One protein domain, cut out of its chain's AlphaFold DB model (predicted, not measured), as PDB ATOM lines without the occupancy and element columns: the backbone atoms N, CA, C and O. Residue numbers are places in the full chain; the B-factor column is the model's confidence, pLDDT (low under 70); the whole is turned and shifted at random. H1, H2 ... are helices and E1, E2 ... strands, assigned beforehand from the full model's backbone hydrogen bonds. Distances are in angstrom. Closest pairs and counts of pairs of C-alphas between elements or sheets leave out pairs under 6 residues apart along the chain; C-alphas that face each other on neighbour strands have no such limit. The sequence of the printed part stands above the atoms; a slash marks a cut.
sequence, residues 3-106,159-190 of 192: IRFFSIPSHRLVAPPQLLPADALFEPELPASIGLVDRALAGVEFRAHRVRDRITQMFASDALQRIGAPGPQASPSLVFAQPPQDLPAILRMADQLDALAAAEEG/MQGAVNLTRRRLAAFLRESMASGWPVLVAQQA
ATOM      1  N   ILE A   3     236.752 129.709 247.707       91.69
ATOM      2  CA  ILE A   3     237.075 129.487 246.293       91.69
ATOM      3  C   ILE A   3     236.893 130.798 245.524       91.69
ATOM      4  O   ILE A   3     235.846 131.438 245.629       91.69
ATOM      5  N   ARG A   4     237.886 131.170 244.712       93.06
ATOM      6  CA  ARG A   4     237.821 132.308 243.787       93.06
ATOM      7  C   ARG A   4     238.026 131.825 242.356       93.06
ATOM      8  O   ARG A   4     239.049 131.208 242.063       93.06
ATOM      9  N   PHE A   5     237.062 132.121 241.488       96.19
ATOM     10  CA  PHE A   5     237.158 131.910 240.044       96.19
ATOM     11  C   PHE A   5     237.467 133.218 239.334       96.19
ATOM     12  O   PHE A   5     236.956 134.263 239.725       96.19
ATOM     13  N   PHE A   6     238.273 133.134 238.285       97.12
ATOM     14  CA  PHE A   6     238.597 134.259 237.419       97.12
ATOM     15  C   PHE A   6     239.145 133.741 236.086       97.12
ATOM     16  O   PHE A   6     239.453 132.555 235.938       97.12
ATOM     17  N   SER A   7     239.240 134.619 235.100       97.50
ATOM     18  CA  SER A   7     239.767 134.311 233.777       97.50
ATOM     19  C   SER A   7     240.741 135.394 233.332       97.50
ATOM     20  O   SER A   7     240.686 136.527 233.805       97.50
ATOM     21  N   ILE A   8     241.681 135.028 232.468       96.25
ATOM     22  CA  ILE A   8     242.726 135.914 231.954       96.25
ATOM     23  C   ILE A   8     243.191 135.387 230.590       96.25
ATOM     24  O   ILE A   8     243.261 134.166 230.419       96.25
ATOM     25  N   PRO A   9     243.562 136.245 229.623       95.88
ATOM     26  CA  PRO A   9     244.190 135.787 228.389       95.88
ATOM     27  C   PRO A   9     245.408 134.889 228.655       95.88
ATOM     28  O   PRO A   9     246.297 135.254 229.423       95.88
ATOM     29  N   SER A  10     245.509 133.747 227.967       93.38
ATOM     30  CA  SER A  10     246.575 132.757 228.212       93.38
ATOM     31  C   SER A  10     247.998 133.318 228.098       93.38
ATOM     32  O   SER A  10     248.889 132.883 228.819       93.38
ATOM     33  N   HIS A  11     248.223 134.308 227.230       94.00
ATOM     34  CA  HIS A  11     249.537 134.937 227.049       94.00
ATOM     35  C   HIS A  11     249.952 135.860 228.211       94.00
ATOM     36  O   HIS A  11     251.095 136.303 228.254       94.00
ATOM     37  N   ARG A  12     249.034 136.180 229.133       96.00
ATOM     38  CA  ARG A  12     249.299 136.973 230.345       96.00
ATOM     39  C   ARG A  12     249.534 136.094 231.582       96.00
ATOM     40  O   ARG A  12     249.735 136.630 232.670       96.00
ATOM     41  N   LEU A  13     249.485 134.765 231.445       95.06
ATOM     42  CA  LEU A  13     249.778 133.847 232.543       95.06
ATOM     43  C   LEU A  13     251.250 133.959 232.942       95.06
ATOM     44  O   LEU A  13     252.140 133.940 232.094       95.06
ATOM     45  N   VAL A  14     251.500 134.022 234.247       96.00
ATOM     46  CA  VAL A  14     252.849 134.029 234.824       96.00
ATOM     47  C   VAL A  14     252.995 132.898 235.834       96.00
ATOM     48  O   VAL A  14     252.006 132.413 236.389       96.00
ATOM     49  N   ALA A  15     254.229 132.460 236.069       95.00
ATOM     50  CA  ALA A  15     254.534 131.460 237.084       95.00
ATOM     51  C   ALA A  15     254.690 132.109 238.477       95.00
ATOM     52  O   ALA A  15     255.121 133.262 238.576       95.00
ATOM     53  N   PRO A  16     254.401 131.378 239.569       92.25
ATOM     54  CA  PRO A  16     254.757 131.817 240.915       92.25
ATOM     55  C   PRO A  16     256.267 132.113 241.032       92.25
ATOM     56  O   PRO A  16     257.065 131.452 240.365       92.25
ATOM     57  N   PRO A  17     256.687 133.070 241.878       93.25
ATOM     58  CA  PRO A  17     255.885 133.821 242.847       93.25
ATOM     59  C   PRO A  17     255.238 135.098 242.278       93.25
ATOM     60  O   PRO A  17     254.694 135.891 243.044       93.25
ATOM     61  N   GLN A  18     255.307 135.333 240.964       95.06
ATOM     62  CA  GLN A  18     254.755 136.551 240.368       95.06
ATOM     63  C   GLN A  18     253.228 136.576 240.491       95.06
ATOM     64  O   GLN A  18     252.555 135.554 240.324       95.06
ATOM     65  N   LEU A  19     252.683 137.756 240.792       95.69
ATOM     66  CA  LEU A  19     251.242 137.984 240.781       95.69
ATOM     67  C   LEU A  19     250.750 138.153 239.345       95.69
ATOM     68  O   LEU A  19     251.466 138.674 238.488       95.69
ATOM     69  N   LEU A  20     249.513 137.731 239.099       95.44
ATOM     70  CA  LEU A  20     248.860 137.968 237.821       95.44
ATOM     71  C   LEU A  20     248.567 139.467 237.635       95.44
ATOM     72  O   LEU A  20     248.263 140.162 238.610       95.44
ATOM     73  N   PRO A  21     248.645 139.973 236.394       93.75
ATOM     74  CA  PRO A  21     248.390 141.377 236.101       93.75
ATOM     75  C   PRO A  21     246.917 141.717 236.356       93.75
ATOM     76  O   PRO A  21     246.024 141.195 235.689       93.75
ATOM     77  N   ALA A  22     246.670 142.587 237.338       91.31
ATOM     78  CA  ALA A  22     245.326 142.913 237.815       91.31
ATOM     79  C   ALA A  22     244.432 143.553 236.738       91.31
ATOM     80  O   ALA A  22     243.223 143.349 236.756       91.31
ATOM     81  N   ASP A  23     245.019 144.275 235.779       92.69
ATOM     82  CA  ASP A  23     244.326 144.882 234.633       92.69
ATOM     83  C   ASP A  23     243.739 143.854 233.657       92.69
ATOM     84  O   ASP A  23     242.869 144.192 232.858       92.69
ATOM     85  N   ALA A  24     244.218 142.609 233.700       91.06
ATOM     86  CA  ALA A  24     243.800 141.547 232.793       91.06
ATOM     87  C   ALA A  24     242.866 140.517 233.451       91.06
ATOM     88  O   ALA A  24     242.405 139.601 232.769       91.06
ATOM     89  N   LEU A  25     242.614 140.629 234.759       94.75
ATOM     90  CA  LEU A  25     241.747 139.703 235.484       94.75
ATOM     91  C   LEU A  25     240.278 140.011 235.189       94.75
ATOM     92  O   LEU A  25     239.782 141.097 235.476       94.75
ATOM     93  N   PHE A  26     239.572 139.017 234.665       96.44
ATOM     94  CA  PHE A  26     238.124 139.029 234.551       96.44
ATOM     95  C   PHE A  26     237.522 138.155 235.647       96.44
ATOM     96  O   PHE A  26     237.809 136.960 235.727       96.44
ATOM     97  N   GLU A  27     236.696 138.748 236.507       94.75
ATOM     98  CA  GLU A  27     236.134 138.084 237.684       94.75
ATOM     99  C   GLU A  27     234.609 138.215 237.711       94.75
ATOM    100  O   GLU A  27     234.068 139.234 237.274       94.75
ATOM    101  N   PRO A  28     233.888 137.211 238.238       94.25
ATOM    102  CA  PRO A  28     232.463 137.352 238.483       94.25
ATOM    103  C   PRO A  28     232.208 138.403 239.572       94.25
ATOM    104  O   PRO A  28     232.818 138.380 240.640       94.25
ATOM    105  N   GLU A  29     231.233 139.280 239.344       91.94
ATOM    106  CA  GLU A  29     230.730 140.202 240.368       91.94
ATOM    107  C   GLU A  29     229.874 139.435 241.385       91.94
ATOM    108  O   GLU A  29     228.696 139.147 241.144       91.94
ATOM    109  N   LEU A  30     230.474 139.060 242.515       91.44
ATOM    110  CA  LEU A  30     229.828 138.254 243.552       91.44
ATOM    111  C   LEU A  30     229.405 139.096 244.767       91.44
ATOM    112  O   LEU A  30     230.083 140.068 245.106       91.44
ATOM    113  N   PRO A  31     228.323 138.717 245.476       86.56
ATOM    114  CA  PRO A  31     227.965 139.354 246.738       86.56
ATOM    115  C   PRO A  31     229.079 139.210 247.785       86.56
ATOM    116  O   PRO A  31     229.735 138.170 247.869       86.56
ATOM    117  N   ALA A  32     229.249 140.229 248.627       79.69
ATOM    118  CA  ALA A  32     230.241 140.239 249.699       79.69
ATOM    119  C   ALA A  32     229.820 139.313 250.857       79.69
ATOM    120  O   ALA A  32     229.267 139.753 251.863       79.69
ATOM    121  N   SER A  33     230.042 138.007 250.704       79.62
ATOM    122  CA  SER A  33     229.835 137.033 251.775       79.62
ATOM    123  C   SER A  33     230.712 135.796 251.586       79.62
ATOM    124  O   SER A  33     230.849 135.240 250.493       79.62
ATOM    125  N   ILE A  34     231.332 135.370 252.685       77.12
ATOM    126  CA  ILE A  34     232.279 134.257 252.713       77.12
ATOM    127  C   ILE A  34     231.529 132.934 252.517       77.12
ATOM    128  O   ILE A  34     230.516 132.665 253.158       77.12
ATOM    129  N   GLY A  35     232.060 132.073 251.646       84.12
ATOM    130  CA  GLY A  35     231.526 130.727 251.416       84.12
ATOM    131  C   GLY A  35     230.301 130.666 250.498       84.12
ATOM    132  O   GLY A  35     229.782 129.574 250.270       84.12
ATOM    133  N   LEU A  36     229.852 131.791 249.924       90.31
ATOM    134  CA  LEU A  36     228.777 131.775 248.924       90.31
ATOM    135  C   LEU A  36     229.151 130.967 247.686       90.31
ATOM    136  O   LEU A  36     228.317 130.220 247.190       90.31
ATOM    137  N   VAL A  37     230.399 131.066 247.220       92.94
ATOM    138  CA  VAL A  37     230.882 130.270 246.082       92.94
ATOM    139  C   VAL A  37     230.805 128.779 246.406       92.94
ATOM    140  O   VAL A  37     230.236 128.013 245.637       92.94
ATOM    141  N   ASP A  38     231.283 128.362 247.581       91.88
ATOM    142  CA  ASP A  38     231.187 126.970 248.032       91.88
ATOM    143  C   ASP A  38     229.743 126.455 248.079       91.88
ATOM    144  O   ASP A  38     229.479 125.321 247.674       91.88
ATOM    145  N   ARG A  39     228.804 127.280 248.554       92.50
ATOM    146  CA  ARG A  39     227.374 126.942 248.585       92.50
ATOM    147  C   ARG A  39     226.760 126.910 247.188       92.50
ATOM    148  O   ARG A  39     226.023 125.984 246.873       92.50
ATOM    149  N   ALA A  40     227.095 127.873 246.333       94.88
ATOM    150  CA  ALA A  40     226.600 127.957 244.962       94.88
ATOM    151  C   ALA A  40     227.013 126.746 244.119       94.88
ATOM    152  O   ALA A  40     226.220 126.275 243.308       94.88
ATOM    153  N   LEU A  41     228.217 126.219 244.353       95.69
ATOM    154  CA  LEU A  41     228.750 125.028 243.688       95.69
ATOM    155  C   LEU A  41     228.226 123.704 244.265       95.69
ATOM    156  O   LEU A  41     228.581 122.637 243.758       95.69
ATOM    157  N   ALA A  42     227.430 123.728 245.338       93.75
ATOM    158  CA  ALA A  42     226.866 122.509 245.900       93.75
ATOM    159  C   ALA A  42     225.950 121.827 244.871       93.75
ATOM    160  O   ALA A  42     225.029 122.443 244.343       93.75
ATOM    161  N   GLY A  43     226.230 120.551 244.583       91.50
ATOM    162  CA  GLY A  43     225.480 119.763 243.599       91.50
ATOM    163  C   GLY A  43     225.855 120.012 242.132       91.50
ATOM    164  O   GLY A  43     225.271 119.376 241.266       91.50
ATOM    165  N   VAL A  44     226.827 120.885 241.840       96.94
ATOM    166  CA  VAL A  44     227.265 121.184 240.466       96.94
ATOM    167  C   VAL A  44     228.362 120.219 240.022       96.94
ATOM    168  O   VAL A  44     229.314 119.956 240.769       96.94
ATOM    169  N   GLU A  45     228.274 119.743 238.780       97.06
ATOM    170  CA  GLU A  45     229.235 118.813 238.192       97.06
ATOM    171  C   GLU A  45     230.012 119.396 237.006       97.06
ATOM    172  O   GLU A  45     229.495 120.154 236.182       97.06
ATOM    173  N   PHE A  46     231.269 118.963 236.883       96.44
ATOM    174  CA  PHE A  46     232.158 119.222 235.758       96.44
ATOM    175  C   PHE A  46     232.840 117.916 235.328       96.44
ATOM    176  O   PHE A  46     233.542 117.286 236.119       96.44
ATOM    177  N   ARG A  47     232.637 117.502 234.066       93.12
ATOM    178  CA  ARG A  47     233.139 116.224 233.510       93.12
ATOM    179  C   ARG A  47     232.834 115.005 234.410       93.12
ATOM    180  O   ARG A  47     233.721 114.201 234.661       93.12
ATOM    181  N   ALA A  48     231.591 114.889 234.889       89.81
ATOM    182  CA  ALA A  48     231.117 113.819 235.786       89.81
ATOM    183  C   ALA A  48     231.763 113.781 237.189       89.81
ATOM    184  O   ALA A  48     231.622 112.801 237.916       89.81
ATOM    185  N   HIS A  49     232.450 114.851 237.598       94.94
ATOM    186  CA  HIS A  49     232.918 115.031 238.969       94.94
ATOM    187  C   HIS A  49     232.212 116.217 239.612       94.94
ATOM    188  O   HIS A  49     232.022 117.252 238.973       94.94
ATOM    189  N   ARG A  50     231.902 116.119 240.906       96.25
ATOM    190  CA  ARG A  50     231.455 117.278 241.683       96.25
ATOM    191  C   ARG A  50     232.544 118.344 241.676       96.25
ATOM    192  O   ARG A  50     233.705 118.055 241.976       96.25
ATOM    193  N   VAL A  51     232.171 119.582 241.359       96.06
ATOM    194  CA  VAL A  51     233.131 120.683 241.178       96.06
ATOM    195  C   VAL A  51     233.968 120.910 242.436       96.06
ATOM    196  O   VAL A  51     235.181 121.074 242.342       96.06
ATOM    197  N   ARG A  52     233.344 120.860 243.619       93.75
ATOM    198  CA  ARG A  52     234.043 121.048 244.900       93.75
ATOM    199  C   ARG A  52     235.096 119.971 245.147       93.75
ATOM    200  O   ARG A  52     236.229 120.299 245.488       93.75
ATOM    201  N   ASP A  53     234.746 118.709 244.925       94.50
ATOM    202  CA  ASP A  53     235.659 117.582 245.138       94.50
ATOM    203  C   ASP A  53     236.835 117.656 244.162       94.50
ATOM    204  O   ASP A  53     237.989 117.502 244.561       94.50
ATOM    205  N   ARG A  54     236.555 118.004 242.899       95.25
ATOM    206  CA  ARG A  54     237.578 118.244 241.879       95.25
ATOM    207  C   ARG A  54     238.540 119.359 242.290       95.25
ATOM    208  O   ARG A  54     239.745 119.160 242.216       95.25
ATOM    209  N   ILE A  55     238.039 120.514 242.733       95.25
ATOM    210  CA  ILE A  55     238.889 121.638 243.163       95.25
ATOM    211  C   ILE A  55     239.759 121.223 244.353       95.25
ATOM    212  O   ILE A  55     240.963 121.469 244.345       95.25
ATOM    213  N   THR A  56     239.181 120.544 245.345       93.62
ATOM    214  CA  THR A  56     239.930 120.024 246.499       93.62
ATOM    215  C   THR A  56     241.068 119.102 246.058       93.62
ATOM    216  O   THR A  56     242.210 119.294 246.471       93.62
ATOM    217  N   GLN A  57     240.787 118.146 245.168       94.75
ATOM    218  CA  GLN A  57     241.791 117.229 244.620       94.75
ATOM    219  C   GLN A  57     242.873 117.956 243.819       94.75
ATOM    220  O   GLN A  57     244.051 117.629 243.935       94.75
ATOM    221  N   MET A  58     242.492 118.967 243.036       95.38
ATOM    222  CA  MET A  58     243.436 119.786 242.282       95.38
ATOM    223  C   MET A  58     244.422 120.504 243.210       95.38
ATOM    224  O   MET A  58     245.625 120.471 242.966       95.38
ATOM    225  N   PHE A  59     243.945 121.119 244.297       94.19
ATOM    226  CA  PHE A  59     244.832 121.801 245.242       94.19
ATOM    227  C   PHE A  59     245.711 120.842 246.045       94.19
ATOM    228  O   PHE A  59     246.842 121.216 246.351       94.19
ATOM    229  N   ALA A  60     245.230 119.628 246.321       93.44
ATOM    230  CA  ALA A  60     245.995 118.572 246.981       93.44
ATOM    231  C   ALA A  60     247.039 117.895 246.070       93.44
ATOM    232  O   ALA A  60     247.865 117.130 246.559       93.44
ATOM    233  N   SER A  61     246.999 118.137 244.757       93.31
ATOM    234  CA  SER A  61     247.941 117.550 243.806       93.31
ATOM    235  C   SER A  61     249.174 118.433 243.611       93.31
ATOM    236  O   SER A  61     249.068 119.603 243.234       93.31
ATOM    237  N   ASP A  62     250.356 117.840 243.768       89.88
ATOM    238  CA  ASP A  62     251.633 118.480 243.420       89.88
ATOM    239  C   ASP A  62     251.989 118.333 241.932       89.88
ATOM    240  O   ASP A  62     252.904 118.987 241.439       89.88
ATOM    241  N   ALA A  63     251.252 117.499 241.190       90.88
ATOM    242  CA  ALA A  63     251.509 117.248 239.773       90.88
ATOM    243  C   ALA A  63     250.980 118.362 238.853       90.88
ATOM    244  O   ALA A  63     251.357 118.428 237.683       90.88
ATOM    245  N   LEU A  64     250.081 119.218 239.347       92.50
ATOM    246  CA  LEU A  64     249.482 120.282 238.548       92.50
ATOM    247  C   LEU A  64     250.359 121.535 238.532       92.50
ATOM    248  O   LEU A  64     250.805 122.024 239.572       92.50
ATOM    249  N   GLN A  65     250.537 122.104 237.339       93.19
ATOM    250  CA  GLN A  65     251.265 123.353 237.162       93.19
ATOM    251  C   GLN A  65     250.556 124.503 237.886       93.19
ATOM    252  O   GLN A  65     249.401 124.826 237.602       93.19
ATOM    253  N   ARG A  66     251.283 125.149 238.801       95.31
ATOM    254  CA  ARG A  66     250.823 126.334 239.526       95.31
ATOM    255  C   ARG A  66     251.014 127.587 238.672       95.31
ATOM    256  O   ARG A  66     252.044 127.759 238.023       95.31
ATOM    257  N   ILE A  67     250.027 128.472 238.717       96.69
ATOM    258  CA  ILE A  67     250.014 129.788 238.074       96.69
ATOM    259  C   ILE A  67     250.123 130.862 239.163       96.69
ATOM    260  O   ILE A  67     249.778 130.615 240.321       96.69
ATOM    261  N   GLY A  68     250.610 132.050 238.806       95.19
ATOM    262  CA  GLY A  68     250.634 133.219 239.680       95.19
ATOM    263  C   GLY A  68     249.298 133.458 240.395       95.19
ATOM    264  O   GLY A  68     248.227 133.089 239.905       95.19
ATOM    265  N   ALA A  69     249.359 134.036 241.591       95.69
ATOM    266  CA  ALA A  69     248.161 134.346 242.369       95.69
ATOM    267  C   ALA A  69     247.456 135.599 241.805       95.69
ATOM    268  O   ALA A  69     248.141 136.512 241.336       95.69
ATOM    269  N   PRO A  70     246.114 135.702 241.881       94.25
ATOM    270  CA  PRO A  70     245.373 136.899 241.462       94.25
ATOM    271  C   PRO A  70     245.564 138.089 242.421       94.25
ATOM    272  O   PRO A  70     245.118 139.197 242.146       94.25
ATOM    273  N   GLY A  71     246.205 137.869 243.569       92.81
ATOM    274  CA  GLY A  71     246.516 138.902 244.543       92.81
ATOM    275  C   GLY A  71     247.307 138.344 245.727       92.81
ATOM    276  O   GLY A  71     247.417 137.127 245.876       92.81
ATOM    277  N   PRO A  72     247.836 139.215 246.600       89.19
ATOM    278  CA  PRO A  72     248.748 138.824 247.680       89.19
ATOM    279  C   PRO A  72     248.101 137.954 248.768       89.19
ATOM    280  O   PRO A  72     248.803 137.266 249.500       89.19
ATOM    281  N   GLN A  73     246.770 137.974 248.888       90.00
ATOM    282  CA  GLN A  73     246.013 137.186 249.873       90.00
ATOM    283  C   GLN A  73     245.466 135.863 249.308       90.00
ATOM    284  O   GLN A  73     244.734 135.144 249.996       90.00
ATOM    285  N   ALA A  74     245.776 135.553 248.047       92.12
ATOM    286  CA  ALA A  74     245.336 134.341 247.374       92.12
ATOM    287  C   ALA A  74     246.493 133.346 247.222       92.12
ATOM    288  O   ALA A  74     247.658 133.722 247.101       92.12
ATOM    289  N   SER A  75     246.159 132.059 247.201       93.38
ATOM    290  CA  SER A  75     247.098 131.003 246.837       93.38
ATOM    291  C   SER A  75     247.541 131.142 245.375       93.38
ATOM    292  O   SER A  75     246.825 131.749 244.571       93.38
ATOM    293  N   PRO A  76     248.646 130.483 244.977       95.31
ATOM    294  CA  PRO A  76     248.882 130.177 243.574       95.31
ATOM    295  C   PRO A  76     247.650 129.523 242.944       95.31
ATOM    296  O   PRO A  76     246.925 128.758 243.596       95.31
ATOM    297  N   SER A  77     247.427 129.837 241.679       96.56
ATOM    298  CA  SER A  77     246.226 129.460 240.944       96.56
ATOM    299  C   SER A  77     246.439 128.161 240.176       96.56
ATOM    300  O   SER A  77     247.572 127.741 239.932       96.56
ATOM    301  N   LEU A  78     245.346 127.531 239.766       97.25
ATOM    302  CA  LEU A  78     245.340 126.354 238.902       97.25
ATOM    303  C   LEU A  78     244.378 126.566 237.735       97.25
ATOM    304  O   LEU A  78     243.339 127.210 237.896       97.25
ATOM    305  N   VAL A  79     244.691 125.989 236.574       96.75
ATOM    306  CA  VAL A  79     243.762 125.944 235.434       96.75
ATOM    307  C   VAL A  79     242.661 124.940 235.746       96.75
ATOM    308  O   VAL A  79     242.896 123.735 235.779       96.75
ATOM    309  N   PHE A  80     241.457 125.444 236.005       96.94
ATOM    310  CA  PHE A  80     240.278 124.615 236.241       96.94
ATOM    311  C   PHE A  80     239.743 124.026 234.935       96.94
ATOM    312  O   PHE A  80     239.424 122.832 234.884       96.94
ATOM    313  N   ALA A  81     239.673 124.867 233.898       96.12
ATOM    314  CA  ALA A  81     239.183 124.498 232.579       96.12
ATOM    315  C   ALA A  81     239.832 125.349 231.470       96.12
ATOM    316  O   ALA A  81     240.080 126.542 231.653       96.12
ATOM    317  N   GLN A  82     240.066 124.735 230.310       93.25
ATOM    318  CA  GLN A  82     240.749 125.325 229.160       93.25
ATOM    319  C   GLN A  82     239.917 125.149 227.869       93.25
ATOM    320  O   GLN A  82     239.711 124.025 227.393       93.25
ATOM    321  N   PRO A  83     239.445 126.242 227.245       88.50
ATOM    322  CA  PRO A  83     238.894 126.194 225.891       88.50
ATOM    323  C   PRO A  83     239.972 125.826 224.848       88.50
ATOM    324  O   PRO A  83     241.131 126.207 225.022       88.50
ATOM    325  N   PRO A  84     239.622 125.116 223.753       89.56
ATOM    326  CA  PRO A  84     238.287 124.617 223.398       89.56
ATOM    327  C   PRO A  84     237.959 123.235 223.992       89.56
ATOM    328  O   PRO A  84     236.830 122.766 223.872       89.56
ATOM    329  N   GLN A  85     238.921 122.561 224.628       91.31
ATOM    330  CA  GLN A  85     238.775 121.164 225.059       91.31
ATOM    331  C   GLN A  85     237.691 120.999 226.131       91.31
ATOM    332  O   GLN A  85     236.973 120.001 226.147       91.31
ATOM    333  N   ASP A  86     237.565 121.982 227.022       94.56
ATOM    334  CA  ASP A  86     236.574 122.001 228.098       94.56
ATOM    335  C   ASP A  86     235.275 122.727 227.744       94.56
ATOM    336  O   ASP A  86     234.351 122.740 228.555       94.56
ATOM    337  N   LEU A  87     235.167 123.288 226.536       92.69
ATOM    338  CA  LEU A  87     234.055 124.145 226.117       92.69
ATOM    339  C   LEU A  87     232.670 123.524 226.412       92.69
ATOM    340  O   LEU A  87     231.862 124.173 227.079       92.69
ATOM    341  N   PRO A  88     232.382 122.255 226.040       94.50
ATOM    342  CA  PRO A  88     231.068 121.668 226.309       94.50
ATOM    343  C   PRO A  88     230.822 121.413 227.802       94.50
ATOM    344  O   PRO A  88     229.685 121.442 228.264       94.50
ATOM    345  N   ALA A  89     231.876 121.126 228.572       96.06
ATOM    346  CA  ALA A  89     231.761 120.897 230.009       96.06
ATOM    347  C   ALA A  89     231.507 122.206 230.770       96.06
ATOM    348  O   ALA A  89     230.696 122.205 231.693       96.06
ATOM    349  N   ILE A  90     232.136 123.308 230.351       95.62
ATOM    350  CA  ILE A  90     231.918 124.636 230.934       95.62
ATOM    351  C   ILE A  90     230.483 125.116 230.673       95.62
ATOM    352  O   ILE A  90     229.826 125.550 231.616       95.62
ATOM    353  N   LEU A  91     229.954 124.977 229.447       95.44
ATOM    354  CA  LEU A  91     228.560 125.360 229.156       95.44
ATOM    355  C   LEU A  91     227.562 124.567 229.985       95.44
ATOM    356  O   LEU A  91     226.698 125.154 230.624       95.44
ATOM    357  N   ARG A  92     227.733 123.243 230.056       96.75
ATOM    358  CA  ARG A  92     226.877 122.406 230.904       96.75
ATOM    359  C   ARG A  92     226.956 122.802 232.373       96.75
ATOM    360  O   ARG A  92     225.959 122.698 233.079       96.75
ATOM    361  N   MET A  93     228.124 123.218 232.860       97.38
ATOM    362  CA  MET A  93     228.268 123.723 234.224       97.38
ATOM    363  C   MET A  93     227.524 125.055 234.410       97.38
ATOM    364  O   MET A  93     226.838 125.225 235.416       97.38
ATOM    365  N   ALA A  94     227.610 125.976 233.446       97.50
ATOM    366  CA  ALA A  94     226.865 127.235 233.473       97.50
ATOM    367  C   ALA A  94     225.343 127.000 233.465       97.50
ATOM    368  O   ALA A  94     224.625 127.591 234.269       97.50
ATOM    369  N   ASP A  95     224.859 126.081 232.629       97.94
ATOM    370  CA  ASP A  95     223.436 125.742 232.549       97.94
ATOM    371  C   ASP A  95     222.932 125.067 233.834       97.94
ATOM    372  O   ASP A  95     221.840 125.379 234.305       97.94
ATOM    373  N   GLN A  96     223.739 124.197 234.458       97.62
ATOM    374  CA  GLN A  96     223.427 123.620 235.774       97.62
ATOM    375  C   GLN A  96     223.276 124.698 236.854       97.62
ATOM    376  O   GLN A  96     222.345 124.636 237.655       97.62
ATOM    377  N   LEU A  97     224.177 125.684 236.888       97.50
ATOM    378  CA  LEU A  97     224.122 126.780 237.857       97.50
ATOM    379  C   LEU A  97     222.837 127.603 237.702       97.50
ATOM    380  O   LEU A  97     222.180 127.892 238.704       97.50
ATOM    381  N   ASP A  98     222.458 127.939 236.468       96.31
ATOM    382  CA  ASP A  98     221.210 128.658 236.193       96.31
ATOM    383  C   ASP A  98     219.973 127.820 236.535       96.31
ATOM    384  O   ASP A  98     219.033 128.336 237.139       96.31
ATOM    385  N   ALA A  99     219.981 126.524 236.208       94.50
ATOM    386  CA  ALA A  99     218.884 125.618 236.531       94.50
ATOM    387  C   ALA A  99     218.684 125.478 238.047       94.50
ATOM    388  O   ALA A  99     217.554 125.561 238.523       94.50
ATOM    389  N   LEU A 100     219.768 125.333 238.817       94.06
ATOM    390  CA  LEU A 100     219.714 125.301 240.281       94.06
ATOM    391  C   LEU A 100     219.226 126.631 240.859       94.06
ATOM    392  O   LEU A 100     218.389 126.640 241.757       94.06
ATOM    393  N   ALA A 101     219.718 127.756 240.331       91.88
ATOM    394  CA  ALA A 101     219.272 129.076 240.762       91.88
ATOM    395  C   ALA A 101     217.771 129.276 240.523       91.88
ATOM    396  O   ALA A 101     217.100 129.812 241.397       91.88
ATOM    397  N   ALA A 102     217.253 128.830 239.374       88.44
ATOM    398  CA  ALA A 102     215.837 128.917 239.034       88.44
ATOM    399  C   ALA A 102     214.973 127.961 239.872       88.44
ATOM    400  O   ALA A 102     213.908 128.351 240.343       88.44
ATOM    401  N   ALA A 103     215.433 126.727 240.098       87.06
ATOM    402  CA  ALA A 103     214.715 125.746 240.910       87.06
ATOM    403  C   ALA A 103     214.592 126.182 242.381       87.06
ATOM    404  O   ALA A 103     213.573 125.932 243.022       87.06
ATOM    405  N   GLU A 104     215.616 126.857 242.909       83.12
ATOM    406  CA  GLU A 104     215.679 127.319 244.301       83.12
ATOM    407  C   GLU A 104     215.299 128.803 244.465       83.12
ATOM    408  O   GLU A 104     215.468 129.366 245.547       83.12
ATOM    409  N   GLU A 105     214.795 129.468 243.418       74.19
ATOM    410  CA  GLU A 105     214.330 130.868 243.471       74.19
ATOM    411  C   GLU A 105     213.048 131.037 244.304       74.19
ATOM    412  O   GLU A 105     212.672 132.159 244.645       74.19
ATOM    413  N   GLY A 106     212.435 129.913 244.694       68.88
ATOM    414  CA  GLY A 106     211.275 129.838 245.572       68.88
ATOM    415  C   GLY A 106     210.032 130.514 244.999       68.88
ATOM    416  O   GLY A 106     210.002 131.014 243.874       68.88
ATOM    417  N   MET A 159     219.988 134.566 252.479       86.38
ATOM    418  CA  MET A 159     221.189 133.783 252.196       86.38
ATOM    419  C   MET A 159     221.037 132.942 250.922       86.38
ATOM    420  O   MET A 159     221.920 132.940 250.068       86.38
ATOM    421  N   GLN A 160     219.906 132.263 250.760       87.94
ATOM    422  CA  GLN A 160     219.608 131.478 249.566       87.94
ATOM    423  C   GLN A 160     219.441 132.374 248.325       87.94
ATOM    424  O   GLN A 160     219.923 132.029 247.245       87.94
ATOM    425  N   GLY A 161     218.877 133.577 248.481       87.00
ATOM    426  CA  GLY A 161     218.871 134.596 247.425       87.00
ATOM    427  C   GLY A 161     220.285 134.982 246.969       87.00
ATOM    428  O   GLY A 161     220.564 135.034 245.770       87.00
ATOM    429  N   ALA A 162     221.213 135.173 247.913       90.19
ATOM    430  CA  ALA A 162     222.615 135.456 247.605       90.19
ATOM    431  C   ALA A 162     223.327 134.269 246.927       90.19
ATOM    432  O   ALA A 162     224.128 134.475 246.011       90.19
ATOM    433  N   VAL A 163     223.008 133.030 247.320       93.50
ATOM    434  CA  VAL A 163     223.501 131.810 246.655       93.50
ATOM    435  C   VAL A 163     223.018 131.754 245.204       93.50
ATOM    436  O   VAL A 163     223.836 131.574 244.301       93.50
ATOM    437  N   ASN A 164     221.729 131.984 244.949       92.81
ATOM    438  CA  ASN A 164     221.167 131.977 243.595       92.81
ATOM    439  C   ASN A 164     221.759 133.088 242.719       92.81
ATOM    440  O   ASN A 164     222.125 132.837 241.569       92.81
ATOM    441  N   LEU A 165     221.936 134.295 243.265       92.69
ATOM    442  CA  LEU A 165     222.627 135.377 242.563       92.69
ATOM    443  C   LEU A 165     224.071 134.985 242.219       92.69
ATOM    444  O   LEU A 165     224.510 135.191 241.089       92.69
ATOM    445  N   THR A 166     224.789 134.365 243.159       95.75
ATOM    446  CA  THR A 166     226.158 133.872 242.931       95.75
ATOM    447  C   THR A 166     226.193 132.838 241.804       95.75
ATOM    448  O   THR A 166     227.040 132.935 240.920       95.75
ATOM    449  N   ARG A 167     225.246 131.890 241.772       96.94
ATOM    450  CA  ARG A 167     225.134 130.895 240.691       96.94
ATOM    451  C   ARG A 167     224.962 131.547 239.319       96.94
ATOM    452  O   ARG A 167     225.726 131.229 238.411       96.94
ATOM    453  N   ARG A 168     224.037 132.504 239.184       96.19
ATOM    454  CA  ARG A 168     223.805 133.238 237.923       96.19
ATOM    455  C   ARG A 168     225.043 134.025 237.479       96.19
ATOM    456  O   ARG A 168     225.403 134.015 236.305       96.19
ATOM    457  N   ARG A 169     225.729 134.690 238.417       97.31
ATOM    458  CA  ARG A 169     226.953 135.460 238.133       97.31
ATOM    459  C   ARG A 169     228.110 134.562 237.704       97.31
ATOM    460  O   ARG A 169     228.808 134.900 236.753       97.31
ATOM    461  N   LEU A 170     228.266 133.396 238.335       97.69
ATOM    462  CA  LEU A 170     229.224 132.376 237.905       97.69
ATOM    463  C   LEU A 170     228.877 131.830 236.514       97.69
ATOM    464  O   LEU A 170     229.763 131.733 235.673       97.69
ATOM    465  N   ALA A 171     227.606 131.527 236.239       97.88
ATOM    466  CA  ALA A 171     227.167 131.051 234.927       97.88
ATOM    467  C   ALA A 171     227.467 132.070 233.813       97.88
ATOM    468  O   ALA A 171     228.018 131.705 232.773       97.88
ATOM    469  N   ALA A 172     227.173 133.355 234.042       97.88
ATOM    470  CA  ALA A 172     227.511 134.436 233.116       97.88
ATOM    471  C   ALA A 172     229.029 134.554 232.898       97.88
ATOM    472  O   ALA A 172     229.487 134.574 231.757       97.88
ATOM    473  N   PHE A 173     229.813 134.543 233.979       97.88
ATOM    474  CA  PHE A 173     231.276 134.566 233.920       97.88
ATOM    475  C   PHE A 173     231.856 133.402 233.098       97.88
ATOM    476  O   PHE A 173     232.755 133.610 232.283       97.88
ATOM    477  N   LEU A 174     231.340 132.181 233.279       97.31
ATOM    478  CA  LEU A 174     231.798 131.003 232.537       97.31
ATOM    479  C   LEU A 174     231.532 131.147 231.032       97.31
ATOM    480  O   LEU A 174     232.410 130.836 230.226       97.31
ATOM    481  N   ARG A 175     230.351 131.653 230.651       96.56
ATOM    482  CA  ARG A 175     229.996 131.899 229.244       96.56
ATOM    483  C   ARG A 175     230.859 132.992 228.615       96.56
ATOM    484  O   ARG A 175     231.295 132.830 227.480       96.56
ATOM    485  N   GLU A 176     231.153 134.055 229.353       96.19
ATOM    486  CA  GLU A 176     231.991 135.156 228.865       96.19
ATOM    487  C   GLU A 176     233.461 134.732 228.707       96.19
ATOM    488  O   GLU A 176     234.076 134.966 227.666       96.19
ATOM    489  N   SER A 177     234.004 134.010 229.695       95.25
ATOM    490  CA  SER A 177     235.366 133.454 229.628       95.25
ATOM    491  C   SER A 177     235.531 132.559 228.400       95.25
ATOM    492  O   SER A 177     236.537 132.606 227.694       95.25
ATOM    493  N   MET A 178     234.496 131.773 228.104       92.06
ATOM    494  CA  MET A 178     234.430 130.945 226.912       92.06
ATOM    495  C   MET A 178     234.352 131.736 225.608       92.06
ATOM    496  O   MET A 178     235.072 131.398 224.670       92.06
ATOM    497  N   ALA A 179     233.476 132.742 225.530       93.31
ATOM    498  CA  ALA A 179     233.337 133.592 224.348       93.31
ATOM    499  C   ALA A 179     234.663 134.294 224.016       93.31
ATOM    500  O   ALA A 179     235.035 134.410 222.850       93.31
ATOM    501  N   SER A 180     235.417 134.654 225.054       93.50
ATOM    502  CA  SER A 180     236.757 135.232 224.951       93.50
ATOM    503  C   SER A 180     237.863 134.203 224.657       93.50
ATOM    504  O   SER A 180     238.994 134.580 224.346       93.50
ATOM    505  N   GLY A 181     237.573 132.902 224.752       94.06
ATOM    506  CA  GLY A 181     238.555 131.825 224.592       94.06
ATOM    507  C   GLY A 181     239.597 131.765 225.714       94.06
ATOM    508  O   GLY A 181     240.680 131.211 225.522       94.06
ATOM    509  N   TRP A 182     239.305 132.352 226.874       96.19
ATOM    510  CA  TRP A 182     240.237 132.447 227.991       96.19
ATOM    511  C   TRP A 182     240.091 131.255 228.953       96.19
ATOM    512  O   TRP A 182     238.983 130.757 229.171       96.19
ATOM    513  N   PRO A 183     241.194 130.767 229.550       96.75
ATOM    514  CA  PRO A 183     241.140 129.744 230.586       96.75
ATOM    515  C   PRO A 183     240.384 130.223 231.820       96.75
ATOM    516  O   PRO A 183     240.502 131.376 232.235       96.75
ATOM    517  N   VAL A 184     239.668 129.301 232.457       97.44
ATOM    518  CA  VAL A 184     239.082 129.519 233.778       97.44
ATOM    519  C   VAL A 184     240.078 129.029 234.820       97.44
ATOM    520  O   VAL A 184     240.439 127.849 234.856       97.44
ATOM    521  N   LEU A 185     240.525 129.947 235.667       97.44
ATOM    522  CA  LEU A 185     241.451 129.704 236.760       97.44
ATOM    523  C   LEU A 185     240.702 129.648 238.091       97.44
ATOM    524  O   LEU A 185     239.646 130.259 238.267       97.44
ATOM    525  N   VAL A 186     241.286 128.921 239.039       96.81
ATOM    526  CA  VAL A 186     240.815 128.852 240.420       96.81
ATOM    527  C   VAL A 186     241.964 129.120 241.388       96.81
ATOM    528  O   VAL A 186     243.068 128.603 241.210       96.81
ATOM    529  N   ALA A 187     241.697 129.910 242.425       95.50
ATOM    530  CA  ALA A 187     242.589 130.145 243.558       95.50
ATOM    531  C   ALA A 187     241.824 129.970 244.880       95.50
ATOM    532  O   ALA A 187     240.597 130.102 244.927       95.50
ATOM    533  N   GLN A 188     242.545 129.687 245.963       92.94
ATOM    534  CA  GLN A 188     241.999 129.734 247.315       92.94
ATOM    535  C   GLN A 188     242.343 131.081 247.949       92.94
ATOM    536  O   GLN A 188     243.494 131.506 247.921       92.94
ATOM    537  N   GLN A 189     241.361 131.748 248.547       86.75
ATOM    538  CA  GLN A 189     241.565 133.003 249.270       86.75
ATOM    539  C   GLN A 189     241.356 132.781 250.769       86.75
ATOM    540  O   GLN A 189     240.400 132.111 251.185       86.75
ATOM    541  N   ALA A 190     242.253 133.314 251.600       73.12
ATOM    542  CA  ALA A 190     242.025 133.343 253.040       73.12
ATOM    543  C   ALA A 190     240.759 134.171 253.327       73.12
ATOM    544  O   ALA A 190     240.545 135.215 252.715       73.12
TER     545      ALA A 190
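Overview. This is residues 3 to 106 and 159 to 190 of the 192 residues of an uncharacterized protein of Myxococcaceae bacterium (UniProt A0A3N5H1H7). A small sheet of three antiparallel strands, in the order E1, E3, E2, has the long helix H4 packed on it with residues 170 to 178, and a second long helix, H3, runs back side by side with H4 and only grazes the sheet with its residues 87 to 90. H2 crosses over E3, short H1 packs on H4, and the long loops of residues 8 to 35 and 61 to 77 hold no named element. The 136 printed residues hold four named helices and three named strands, in the order E1, H1, H2, E2, H3, H4, E3, a mixed class. The whole is compact, with a radius of gyration of the C-alphas of 14.2 A and spans of 45 by 31 by 29 A.

Along the chain. The sheet holds E1, residues 3 to 7, from C-alpha 3 at (237.075, 129.487, 246.293); E3, residues 184 to 189, 16.1 A long, ending at C-alpha 189 at (241.565, 133.003, 249.270); and E2, residues 78 to 81. The helices are H4, residues 159 to 179, 30.4 A; H3, residues 87 to 103, 24.4 A; H2, residues 51 to 60, 14.3 A; and H1, residues 36 to 40.

Arrangement. E1 and E3 are antiparallel, with N 4 and O 187 2.9 A apart; E3 and E2 are antiparallel, with N 78 and O 186 2.9 A apart. E1, H1, H2 and E2 form a split strand-helix-strand unit, E3 between its strands, with a left-handed crossover. Two layers are formed, H2 and H4 on one face of the sheet. H2 has a height over the sheet of 8.5 A and runs across the strands, at 72 degrees to E3 on the local plane. H3 and H4 touch at a shallow tilt of 23 degrees, opposite ways; their closest C-alphas, of Ala 94 and Ala 171, are 4.1 A apart. H4 touches H1 with residues 162 to 167 alone, the closest C-alphas, of Ala 40 and Val 163, being 5.2 A apart. H2 and H4 are apart. Every O i to N i+4 pair is within hydrogen-bond range in H1, H2, H3 and H4.

Size, cuts and confidence. The C-alphas farthest apart, of Pro 17 and Gly 106, are 44.9 A apart. Residues 107 to 158 are not printed, with 12.6 A between C-alphas 106 and 159. The links E1 to H1 and H2 to E2 are long. Residue 106 alone is under pLDDT 70.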